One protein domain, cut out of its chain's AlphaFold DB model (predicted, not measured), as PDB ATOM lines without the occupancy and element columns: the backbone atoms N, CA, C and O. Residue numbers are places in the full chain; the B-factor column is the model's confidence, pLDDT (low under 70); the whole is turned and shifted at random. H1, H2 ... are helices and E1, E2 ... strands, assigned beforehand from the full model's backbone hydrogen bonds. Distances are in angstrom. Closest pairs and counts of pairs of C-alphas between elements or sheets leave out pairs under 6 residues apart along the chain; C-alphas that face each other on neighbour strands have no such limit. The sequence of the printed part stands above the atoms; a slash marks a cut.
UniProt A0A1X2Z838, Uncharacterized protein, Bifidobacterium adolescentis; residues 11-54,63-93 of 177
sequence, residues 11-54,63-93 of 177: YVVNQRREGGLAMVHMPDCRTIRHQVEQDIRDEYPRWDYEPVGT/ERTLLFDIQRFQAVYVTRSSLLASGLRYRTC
ATOM      1  N   TYR A  11      20.942 -42.078  40.650       88.81
ATOM      2  CA  TYR A  11      21.363 -40.759  41.098       88.81
ATOM      3  C   TYR A  11      20.355 -39.693  40.686       88.81
ATOM      4  O   TYR A  11      19.618 -39.862  39.718       88.81
ATOM      5  N   VAL A  12      20.375 -38.561  41.385       87.69
ATOM      6  CA  VAL A  12      19.620 -37.360  41.019       87.69
ATOM      7  C   VAL A  12      20.587 -36.302  40.512       87.69
ATOM      8  O   VAL A  12      21.563 -35.969  41.187       87.69
ATOM      9  N   VAL A  13      20.322 -35.763  39.326       84.50
ATOM     10  CA  VAL A  13      21.171 -34.766  38.668       84.50
ATOM     11  C   VAL A  13      20.399 -33.470  38.495       84.50
ATOM     12  O   VAL A  13      19.307 -33.482  37.934       84.50
ATOM     13  N   ASN A  14      20.974 -32.344  38.929       79.62
ATOM     14  CA  ASN A  14      20.413 -31.024  38.633       79.62
ATOM     15  C   ASN A  14      20.862 -30.554  37.235       79.62
ATOM     16  O   ASN A  14      21.933 -29.982  37.023       79.62
ATOM     17  N   GLN A  15      20.047 -30.817  36.225       65.56
ATOM     18  CA  GLN A  15      20.372 -30.431  34.863       65.56
ATOM     19  C   GLN A  15      20.104 -28.932  34.672       65.56
ATOM     20  O   GLN A  15      18.959 -28.478  34.650       65.56
ATOM     21  N   ARG A  16      21.172 -28.136  34.514       59.00
ATOM     22  CA  ARG A  16      21.062 -26.811  33.879       59.00
ATOM     23  C   ARG A  16      20.833 -27.039  32.384       59.00
ATOM     24  O   ARG A  16      21.567 -27.818  31.779       59.00
ATOM     25  N   ARG A  17      19.843 -26.362  31.790       52.06
ATOM     26  CA  ARG A  17      19.427 -26.565  30.386       52.06
ATOM     27  C   ARG A  17      20.536 -26.376  29.340       52.06
ATOM     28  O   ARG A  17      20.399 -26.906  28.246       52.06
ATOM     29  N   GLU A  18      21.647 -25.711  29.659       48.94
ATOM     30  CA  GLU A  18      22.712 -25.445  28.685       48.94
ATOM     31  C   GLU A  18      24.110 -25.610  29.289       48.94
ATOM     32  O   GLU A  18      24.556 -24.775  30.071       48.94
ATOM     33  N   GLY A  19      24.812 -26.695  28.932       50.56
ATOM     34  CA  GLY A  19      26.281 -26.825  29.016       50.56
ATOM     35  C   GLY A  19      26.963 -26.636  30.384       50.56
ATOM     36  O   GLY A  19      28.195 -26.672  30.459       50.56
ATOM     37  N   GLY A  20      26.193 -26.421  31.450       60.12
ATOM     38  CA  GLY A  20      26.666 -26.141  32.798       60.12
ATOM     39  C   GLY A  20      27.175 -27.387  33.517       60.12
ATOM     40  O   GLY A  20      26.823 -28.515  33.183       60.12
ATOM     41  N   LEU A  21      28.019 -27.170  34.525       70.44
ATOM     42  CA  LEU A  21      28.457 -28.222  35.435       70.44
ATOM     43  C   LEU A  21      27.260 -28.691  36.273       70.44
ATOM     44  O   LEU A  21      26.717 -27.906  37.051       70.44
ATOM     45  N   ALA A  22      26.865 -29.950  36.113       80.06
ATOM     46  CA  ALA A  22      25.823 -30.565  36.919       80.06
ATOM     47  C   ALA A  22      26.372 -31.034  38.278       80.06
ATOM     48  O   ALA A  22      27.577 -31.195  38.483       80.06
ATOM     49  N   MET A  23      25.474 -31.256  39.220       84.19
ATOM     50  CA  MET A  23      25.725 -31.811  40.539       84.19
ATOM     51  C   MET A  23      24.964 -33.125  40.651       84.19
ATOM     52  O   MET A  23      23.764 -33.184  40.380       84.19
ATOM     53  N   VAL A  24      25.677 -34.173  41.044       88.31
ATOM     54  CA  VAL A  24      25.123 -35.507  41.267       88.31
ATOM     55  C   VAL A  24      24.849 -35.685  42.753       88.31
ATOM     56  O   VAL A  24      25.717 -35.430  43.593       88.31
ATOM     57  N   HIS A  25      23.646 -36.146  43.064       91.25
ATOM     58  CA  HIS A  25      23.160 -36.428  44.406       91.25
ATOM     59  C   HIS A  25      22.698 -37.885  44.517       91.25
ATOM     60  O   HIS A  25      22.299 -38.498  43.526       91.25
ATOM     61  N   MET A  26      22.707 -38.419  45.737       90.69
ATOM     62  CA  MET A  26      21.929 -39.614  46.063       90.69
ATOM     63  C   MET A  26      20.433 -39.247  46.135       90.69
ATOM     64  O   MET A  26      20.123 -38.102  46.487       90.69
ATOM     65  N   PRO A  27      19.507 -40.176  45.829       86.12
ATOM     66  CA  PRO A  27      18.061 -39.923  45.858       86.12
ATOM     67  C   PRO A  27      17.524 -39.362  47.182       86.12
ATOM     68  O   PRO A  27      16.609 -38.546  47.191       86.12
ATOM     69  N   ASP A  28      18.120 -39.758  48.302       86.06
ATOM     70  CA  ASP A  28      17.744 -39.364  49.664       86.06
ATOM     71  C   ASP A  28      18.419 -38.060  50.139       86.06
ATOM     72  O   ASP A  28      18.253 -37.624  51.286       86.06
ATOM     73  N   CYS A  29      19.189 -37.401  49.268       84.25
ATOM     74  CA  CYS A  29      19.949 -36.223  49.638       84.25
ATOM     75  C   CYS A  29      19.033 -35.029  49.954       84.25
ATOM     76  O   CYS A  29      18.376 -34.437  49.094       84.25
ATOM     77  N   ARG A  30      19.071 -34.573  51.209       83.25
ATOM     78  CA  ARG A  30      18.257 -33.440  51.686       83.25
ATOM     79  C   ARG A  30      18.510 -32.132  50.928       83.25
ATOM     80  O   ARG A  30      17.628 -31.284  50.878       83.25
ATOM     81  N   THR A  31      19.691 -31.958  50.331       80.00
ATOM     82  CA  THR A  31      20.034 -30.720  49.613       80.00
ATOM     83  C   THR A  31      19.348 -30.609  48.255       80.00
ATOM     84  O   THR A  31      19.232 -29.496  47.758       80.00
ATOM     85  N   ILE A  32      18.913 -31.722  47.651       76.00
ATOM     86  CA  ILE A  32      18.198 -31.737  46.361       76.00
ATOM     87  C   ILE A  32      16.700 -32.000  46.526       76.00
ATOM     88  O   ILE A  32      15.931 -31.762  45.604       76.00
ATOM     89  N   ARG A  33      16.274 -32.416  47.724       76.31
ATOM     90  CA  ARG A  33      14.887 -32.747  48.064       76.31
ATOM     91  C   ARG A  33      13.874 -31.688  47.611       76.31
ATOM     92  O   ARG A  33      12.883 -32.037  46.992       76.31
ATOM     93  N   HIS A  34      14.167 -30.404  47.813       71.62
ATOM     94  CA  HIS A  34      13.297 -29.319  47.351       71.62
ATOM     95  C   HIS A  34      13.135 -29.266  45.821       71.62
ATOM     96  O   HIS A  34      12.076 -28.886  45.359       71.62
ATOM     97  N   GLN A  35      14.141 -29.658  45.029       73.00
ATOM     98  CA  GLN A  35      14.052 -29.692  43.554       73.00
ATOM     99  C   GLN A  35      13.385 -30.968  43.034       73.00
ATOM    100  O   GLN A  35      12.950 -31.011  41.891       73.00
ATOM    101  N   VAL A  36      13.367 -32.022  43.851       73.00
ATOM    102  CA  VAL A  36      12.725 -33.305  43.544       73.00
ATOM    103  C   VAL A  36      11.241 -33.278  43.914       73.00
ATOM    104  O   VAL A  36      10.420 -33.822  43.189       73.00
ATOM    105  N   GLU A  37      10.904 -32.677  45.057       69.50
ATOM    106  CA  GLU A  37       9.541 -32.626  45.600       69.50
ATOM    107  C   GLU A  37       8.739 -31.423  45.092       69.50
ATOM    108  O   GLU A  37       7.510 -31.465  45.104       69.50
ATOM    109  N   GLN A  38       9.411 -30.349  44.667       58.44
ATOM    110  CA  GLN A  38       8.770 -29.141  44.151       58.44
ATOM    111  C   GLN A  38       9.201 -28.954  42.698       58.44
ATOM    112  O   GLN A  38      10.344 -28.600  42.407       58.44
ATOM    113  N   ASP A  39       8.283 -29.240  41.779       51.50
ATOM    114  CA  ASP A  39       8.450 -28.913  40.369       51.50
ATOM    115  C   ASP A  39       8.401 -27.375  40.254       51.50
ATOM    116  O   ASP A  39       7.365 -26.768  40.515       51.50
ATOM    117  N   ILE A  40       9.531 -26.761  39.870       51.34
ATOM    118  CA  ILE A  40       9.754 -25.315  39.625       51.34
ATOM    119  C   ILE A  40      10.109 -24.477  40.878       51.34
ATOM    120  O   ILE A  40       9.417 -24.482  41.891       51.34
ATOM    121  N   ARG A  41      11.207 -23.703  40.778       53.34
ATOM    122  CA  ARG A  41      11.692 -22.749  41.792       53.34
ATOM    123  C   ARG A  41      11.627 -21.302  41.293       53.34
ATOM    124  O   ARG A  41      11.975 -21.049  40.143       53.34
ATOM    125  N   ASP A  42      11.230 -20.436  42.227       55.16
ATOM    126  CA  ASP A  42      11.303 -18.973  42.345       55.16
ATOM    127  C   ASP A  42      11.571 -18.158  41.070       55.16
ATOM    128  O   ASP A  42      12.675 -18.129  40.525       55.16
ATOM    129  N   GLU A  43      10.543 -17.416  40.663       52.69
ATOM    130  CA  GLU A  43      10.633 -16.282  39.753       52.69
ATOM    131  C   GLU A  43      11.554 -15.214  40.366       52.69
ATOM    132  O   GLU A  43      11.216 -14.606  41.382       52.69
ATOM    133  N   TYR A  44      12.731 -14.983  39.776       54.59
ATOM    134  CA  TYR A  44      13.616 -13.911  40.235       54.59
ATOM    135  C   TYR A  44      13.257 -12.607  39.522       54.59
ATOM    136  O   TYR A  44      13.495 -12.503  38.317       54.59
ATOM    137  N   PRO A  45      12.710 -11.600  40.228       53.16
ATOM    138  CA  PRO A  45      12.436 -10.310  39.627       53.16
ATOM    139  C   PRO A  45      13.751  -9.624  39.251       53.16
ATOM    140  O   PRO A  45      14.597  -9.342  40.105       53.16
ATOM    141  N   ARG A  46      13.906  -9.307  37.972       54.56
ATOM    142  CA  ARG A  46      14.972  -8.475  37.431       54.56
ATOM    143  C   ARG A  46      14.343  -7.286  36.723       54.56
ATOM    144  O   ARG A  46      13.444  -7.431  35.906       54.56
ATOM    145  N   TRP A  47      14.857  -6.101  37.015       62.62
ATOM    146  CA  TRP A  47      14.525  -4.913  36.240       62.62
ATOM    147  C   TRP A  47      15.336  -4.905  34.949       62.62
ATOM    148  O   TRP A  47      16.565  -4.985  35.007       62.62
ATOM    149  N   ASP A  48      14.659  -4.776  33.815       67.12
ATOM    150  CA  ASP A  48      15.287  -4.587  32.508       67.12
ATOM    151  C   ASP A  48      14.577  -3.487  31.713       67.12
ATOM    152  O   ASP A  48      13.584  -2.931  32.178       67.12
ATOM    153  N   TYR A  49      15.106  -3.145  30.542       69.88
ATOM    154  CA  TYR A  49      14.520  -2.178  29.623       69.88
ATOM    155  C   TYR A  49      14.047  -2.888  28.353       69.88
ATOM    156  O   TYR A  49      14.869  -3.367  27.574       69.88
ATOM    157  N   GLU A  50      12.734  -2.948  28.132       63.31
ATOM    158  CA  GLU A  50      12.152  -3.541  26.922       63.31
ATOM    159  C   GLU A  50      11.696  -2.453  25.939       63.31
ATOM    160  O   GLU A  50      11.220  -1.400  26.371       63.31
ATOM    161  N   PRO A  51      11.850  -2.665  24.618       67.62
ATOM    162  CA  PRO A  51      11.417  -1.699  23.619       67.62
ATOM    163  C   PRO A  51       9.887  -1.644  23.573       67.62
ATOM    164  O   PRO A  51       9.225  -2.635  23.272       67.62
ATOM    165  N   VAL A  52       9.323  -0.470  23.835       81.38
ATOM    166  CA  VAL A  52       7.868  -0.233  23.864       81.38
ATOM    167  C   VAL A  52       7.353   0.490  22.622       81.38
ATOM    168  O   VAL A  52       6.147   0.648  22.441       81.38
ATOM    169  N   GLY A  53       8.252   0.913  21.736       78.19
ATOM    170  CA  GLY A  53       7.892   1.532  20.468       78.19
ATOM    171  C   GLY A  53       9.064   2.249  19.819       78.19
ATOM    172  O   GLY A  53      10.221   2.049  20.189       78.19
ATOM    173  N   THR A  54       8.747   3.099  18.849       75.00
ATOM    174  CA  THR A  54       9.698   4.014  18.217       75.00
ATOM    175  C   THR A  54       9.204   5.443  18.360       75.00
ATOM    176  O   THR A  54       7.996   5.688  18.342       75.00
ATOM    177  N   GLU A  63      11.150   1.037  27.976       70.38
ATOM    178  CA  GLU A  63      10.531   1.195  29.296       70.38
ATOM    179  C   GLU A  63      11.110   0.191  30.294       70.38
ATOM    180  O   GLU A  63      11.485  -0.926  29.935       70.38
ATOM    181  N   ARG A  64      11.220   0.611  31.560       62.81
ATOM    182  CA  ARG A  64      11.765  -0.220  32.631       62.81
ATOM    183  C   ARG A  64      10.711  -1.226  33.099       62.81
ATOM    184  O   ARG A  64       9.808  -0.866  33.851       62.81
ATOM    185  N   THR A  65      10.878  -2.486  32.723       65.31
ATOM    186  CA  THR A  65       9.936  -3.575  33.001       65.31
ATOM    187  C   THR A  65      10.501  -4.533  34.047       65.31
ATOM    188  O   THR A  65      11.706  -4.799  34.097       65.31
ATOM    189  N   LEU A  66       9.628  -5.044  34.920       57.03
ATOM    190  CA  LEU A  66       9.958  -6.130  35.841       57.03
ATOM    191  C   LEU A  66       9.825  -7.460  35.097       57.03
ATOM    192  O   LEU A  66       8.714  -7.919  34.841       57.03
ATOM    193  N   LEU A  67      10.955  -8.063  34.746       55.94
ATOM    194  CA  LEU A  67      11.019  -9.401  34.169       55.94
ATOM    195  C   LEU A  67      11.254 -10.432  35.269       55.94
ATOM    196  O   LEU A  67      11.851 -10.133  36.301       55.94
ATOM    197  N   PHE A  68      10.807 -11.662  35.038       57.03
ATOM    198  CA  PHE A  68      11.023 -12.772  35.956       57.03
ATOM    199  C   PHE A  68      11.942 -13.806  35.309       57.03
ATOM    200  O   PHE A  68      11.563 -14.493  34.359       57.03
ATOM    201  N   ASP A  69      13.164 -13.921  35.827       51.41
ATOM    202  CA  ASP A  69      14.112 -14.943  35.397       51.41
ATOM    203  C   ASP A  69      13.633 -16.311  35.902       51.41
ATOM    204  O   ASP A  69      13.721 -16.625  37.092       51.41
ATOM    205  N   ILE A  70      13.146 -17.155  34.990       54.53
ATOM    206  CA  ILE A  70      12.771 -18.537  35.309       54.53
ATOM    207  C   ILE A  70      14.009 -19.429  35.154       54.53
ATOM    208  O   ILE A  70      14.235 -20.042  34.105       54.53
ATOM    209  N   GLN A  71      14.827 -19.547  36.204       53.03
ATOM    210  CA  GLN A  71      15.902 -20.545  36.228       53.03
ATOM    211  C   GLN A  71      15.323 -21.941  36.502       53.03
ATOM    212  O   GLN A  71      15.261 -22.406  37.638       53.03
ATOM    213  N   ARG A  72      14.906 -22.643  35.440       53.34
ATOM    214  CA  ARG A  72      14.449 -24.039  35.531       53.34
ATOM    215  C   ARG A  72      15.635 -24.967  35.799       53.34
ATOM    216  O   ARG A  72      16.300 -25.420  34.867       53.34
ATOM    217  N   PHE A  73      15.901 -25.255  37.067       54.91
ATOM    218  CA  PHE A  73      16.713 -26.405  37.454       54.91
ATOM    219  C   PHE A  73      15.825 -27.644  37.396       54.91
ATOM    220  O   PHE A  73      14.877 -27.748  38.166       54.91
ATOM    221  N   GLN A  74      16.104 -28.562  36.472       65.12
ATOM    222  CA  GLN A  74      15.388 -29.835  36.412       65.12
ATOM    223  C   GLN A  74      16.182 -30.881  37.197       65.12
ATOM    224  O   GLN A  74      17.348 -31.123  36.881       65.12
ATOM    225  N   ALA A  75      15.575 -31.489  38.215       76.19
ATOM    226  CA  ALA A  75      16.136 -32.660  38.881       76.19
ATOM    227  C   ALA A  75      15.699 -33.920  38.121       76.19
ATOM    228  O   ALA A  75      14.507 -34.166  37.953       76.19
ATOM    229  N   VAL A  76      16.657 -34.707  37.630       80.94
ATOM    230  CA  VAL A  76      16.384 -35.921  36.844       80.94
ATOM    231  C   VAL A  76      17.008 -37.128  37.532       80.94
ATOM    232  O   VAL A  76      18.180 -37.088  37.910       80.94
ATOM    233  N   TYR A  77      16.232 -38.202  37.667       85.94
ATOM    234  CA  TYR A  77      16.726 -39.505  38.101       85.94
ATOM    235  C   TYR A  77      17.418 -40.211  36.937       85.94
ATOM    236  O   TYR A  77      16.835 -40.369  35.865       85.94
ATOM    237  N   VAL A  78      18.658 -40.643  37.139       85.81
ATOM    238  CA  VAL A  78      19.468 -41.322  36.122       85.81
ATOM    239  C   VAL A  78      20.209 -42.497  36.738       85.81
ATOM    240  O   VAL A  78      20.678 -42.416  37.872       85.81
ATOM    241  N   THR A  79      20.359 -43.588  35.991       87.06
ATOM    242  CA  THR A  79      21.232 -44.687  36.418       87.06
ATOM    243  C   THR A  79      22.701 -44.330  36.189       87.06
ATOM    244  O   THR A  79      23.026 -43.398  35.441       87.06
ATOM    245  N   ARG A  80      23.617 -45.080  36.812       83.31
ATOM    246  CA  ARG A  80      25.066 -44.913  36.610       83.31
ATOM    247  C   ARG A  80      25.464 -44.959  35.131       83.31
ATOM    248  O   ARG A  80      26.176 -44.067  34.671       83.31
ATOM    249  N   SER A  81      24.999 -45.955  34.384       80.94
ATOM    250  CA  SER A  81      25.311 -46.125  32.963       80.94
ATOM    251  C   SER A  81      24.773 -44.972  32.128       80.94
ATOM    252  O   SER A  81      25.516 -44.412  31.320       80.94
ATOM    253  N   SER A  82      23.529 -44.539  32.363       82.06
ATOM    254  CA  SER A  82      22.957 -43.376  31.674       82.06
ATOM    255  C   SER A  82      23.741 -42.096  31.967       82.06
ATOM    256  O   SER A  82      24.018 -41.321  31.053       82.06
ATOM    257  N   LEU A  83      24.162 -41.886  33.217       82.31
ATOM    258  CA  LEU A  83      24.974 -40.735  33.604       82.31
ATOM    259  C   LEU A  83      26.344 -40.738  32.906       82.31
ATOM    260  O   LEU A  83      26.779 -39.701  32.406       82.31
ATOM    261  N   LEU A  84      27.008 -41.890  32.805       80.00
ATOM    262  CA  LEU A  84      28.287 -42.014  32.098       80.00
ATOM    263  C   LEU A  84      28.139 -41.803  30.582       80.00
ATOM    264  O   LEU A  84      28.941 -41.076  29.981       80.00
ATOM    265  N   ALA A  85      27.083 -42.363  29.987       77.12
ATOM    266  CA  ALA A  85      26.767 -42.231  28.566       77.12
ATOM    267  C   ALA A  85      26.309 -40.814  28.175       77.12
ATOM    268  O   ALA A  85      26.535 -40.390  27.044       77.12
ATOM    269  N   SER A  86      25.727 -40.052  29.108       75.19
ATOM    270  CA  SER A  86      25.173 -38.713  28.848       75.19
ATOM    271  C   SER A  86      26.195 -37.682  28.351       75.19
ATOM    272  O   SER A  86      25.820 -36.644  27.811       75.19
ATOM    273  N   GLY A  87      27.494 -37.914  28.580       71.56
ATOM    274  CA  GLY A  87      28.533 -36.930  28.270       71.56
ATOM    275  C   GLY A  87      28.504 -35.684  29.166       71.56
ATOM    276  O   GLY A  87      29.289 -34.762  28.936       71.56
ATOM    277  N   LEU A  88      27.624 -35.638  30.176       75.69
ATOM    278  CA  LEU A  88      27.470 -34.490  31.065       75.69
ATOM    279  C   LEU A  88      28.733 -34.260  31.892       75.69
ATOM    280  O   LEU A  88      29.362 -35.195  32.390       75.69
ATOM    281  N   ARG A  89      29.069 -32.984  32.084       76.38
ATOM    282  CA  ARG A  89      30.067 -32.583  33.075       76.38
ATOM    283  C   ARG A  89      29.391 -32.491  34.428       76.38
ATOM    284  O   ARG A  89      28.387 -31.790  34.543       76.38
ATOM    285  N   TYR A  90      29.950 -33.131  35.445       81.12
ATOM    286  CA  TYR A  90      29.357 -33.105  36.774       81.12
ATOM    287  C   TYR A  90      30.371 -33.177  37.919       81.12
ATOM    288  O   TYR A  90      31.479 -33.687  37.756       81.12
ATOM    289  N   ARG A  91      29.967 -32.666  39.084       83.25
ATOM    290  CA  ARG A  91      30.611 -32.887  40.387       83.25
ATOM    291  C   ARG A  91      29.712 -33.710  41.291       83.25
ATOM    292  O   ARG A  91      28.505 -33.785  41.062       83.25
ATOM    293  N   THR A  92      30.297 -34.317  42.312       87.94
ATOM    294  CA  THR A  92      29.533 -35.030  43.328       87.94
ATOM    295  C   THR A  92      29.172 -34.088  44.466       87.94
ATOM    296  O   THR A  92      29.936 -33.206  44.860       87.94
ATOM    297  N   CYS A  93      27.961 -34.237  44.998       84.88
ATOM    298  CA  CYS A  93      27.544 -33.457  46.149       84.88
ATOM    299  C   CYS A  93      28.428 -33.793  47.359       84.88
ATOM    300  O   CYS A  93      28.463 -34.936  47.810       84.88
TER     301      CYS A  93
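What this domain is: This is residues 11 to 54 and 63 to 93 of the 177 residues of an uncharacterized protein of Bifidobacterium adolescentis (UniProt A0A1X2Z838). A small, strongly twisted sheet of four strands forms a head, and a long ribbon of two antiparallel strands, E3 and E4, reaches away from it as an arm that makes most of the length. The short helix H1 is over one face of the head's sheet, and H2 stands beside its strands. The 75 printed residues hold two named helices and six named strands, in the order E1, E2, H1, E3, E4, E5, H2, E6, of mixed class; the head's sheet runs E5, E1, E2, E6 and is mixed. The whole is only just loose, close to extended, with a radius of gyration of the C-alphas of 16.5 A and spans of 55 by 25 by 16 A.

Where its parts are: E1, residues 11 to 15, begins at C-alpha 11, (21.363, -40.759, 41.098), and is 12.1 A long. E2 is residues 22 to 25 and H1 residues 33 to 37. E3, residues 44 to 54, is the longest strand at 28.7 A, ending at C-alpha 54, (9.698, 4.014, 18.217). E4, residues 63 to 69, is 17.6 A long, and E5, residues 74 to 79, is 16.0 A. H2 is residues 80 to 85, and E6, residues 90 to 92, ends at C-alpha 92, (29.533, -35.030, 43.328).

How they stand to each other: E1 and E2 form an antiparallel hairpin at 154 degrees, with N 12 and O 25 2.9 A apart. E5 is antiparallel to E1 at 144 degrees, with N 13 and O 76 at 2.9 A. E6 is parallel to E2 at 31 degrees, with N 91 and O 22 at 2.9 A. E5, H2 and E6 make a split strand-helix-strand unit, two strands of one sheet joined through a helix, with E1 and E2 between them in the sheet; its crossover is right-handed. H2 stands at the sheet's level, and its closest C-alpha to E1 is that of Arg 80, 7.1 A from that of Tyr 11. H1 is on the sheet at a height of 9.0 A and only just over E1, with 3 of its 5 C-alphas on that strand; its closest C-alphas to E5 are those of Val 36 and Ala 75, 5.8 A apart. In both helices every O i to N i+4 pair is within hydrogen-bond range. E3 and E4 are antiparallel at 141 degrees, with N 46 and O 67 at 2.8 A. Both are apart from E1 and E2.

The domain as a whole: The C-alphas farthest apart, those of Thr 54 and Ser 81, are 54.5 A apart. Residues 55 to 62 are not printed, and C-alphas 54 and 63 are 11.5 A apart across this cut. Of the links that are printed whole, none is long. The mean pLDDT of the printed part is 71.1; residues 15 to 20, 37 to 51 and 64 to 74 are under 70.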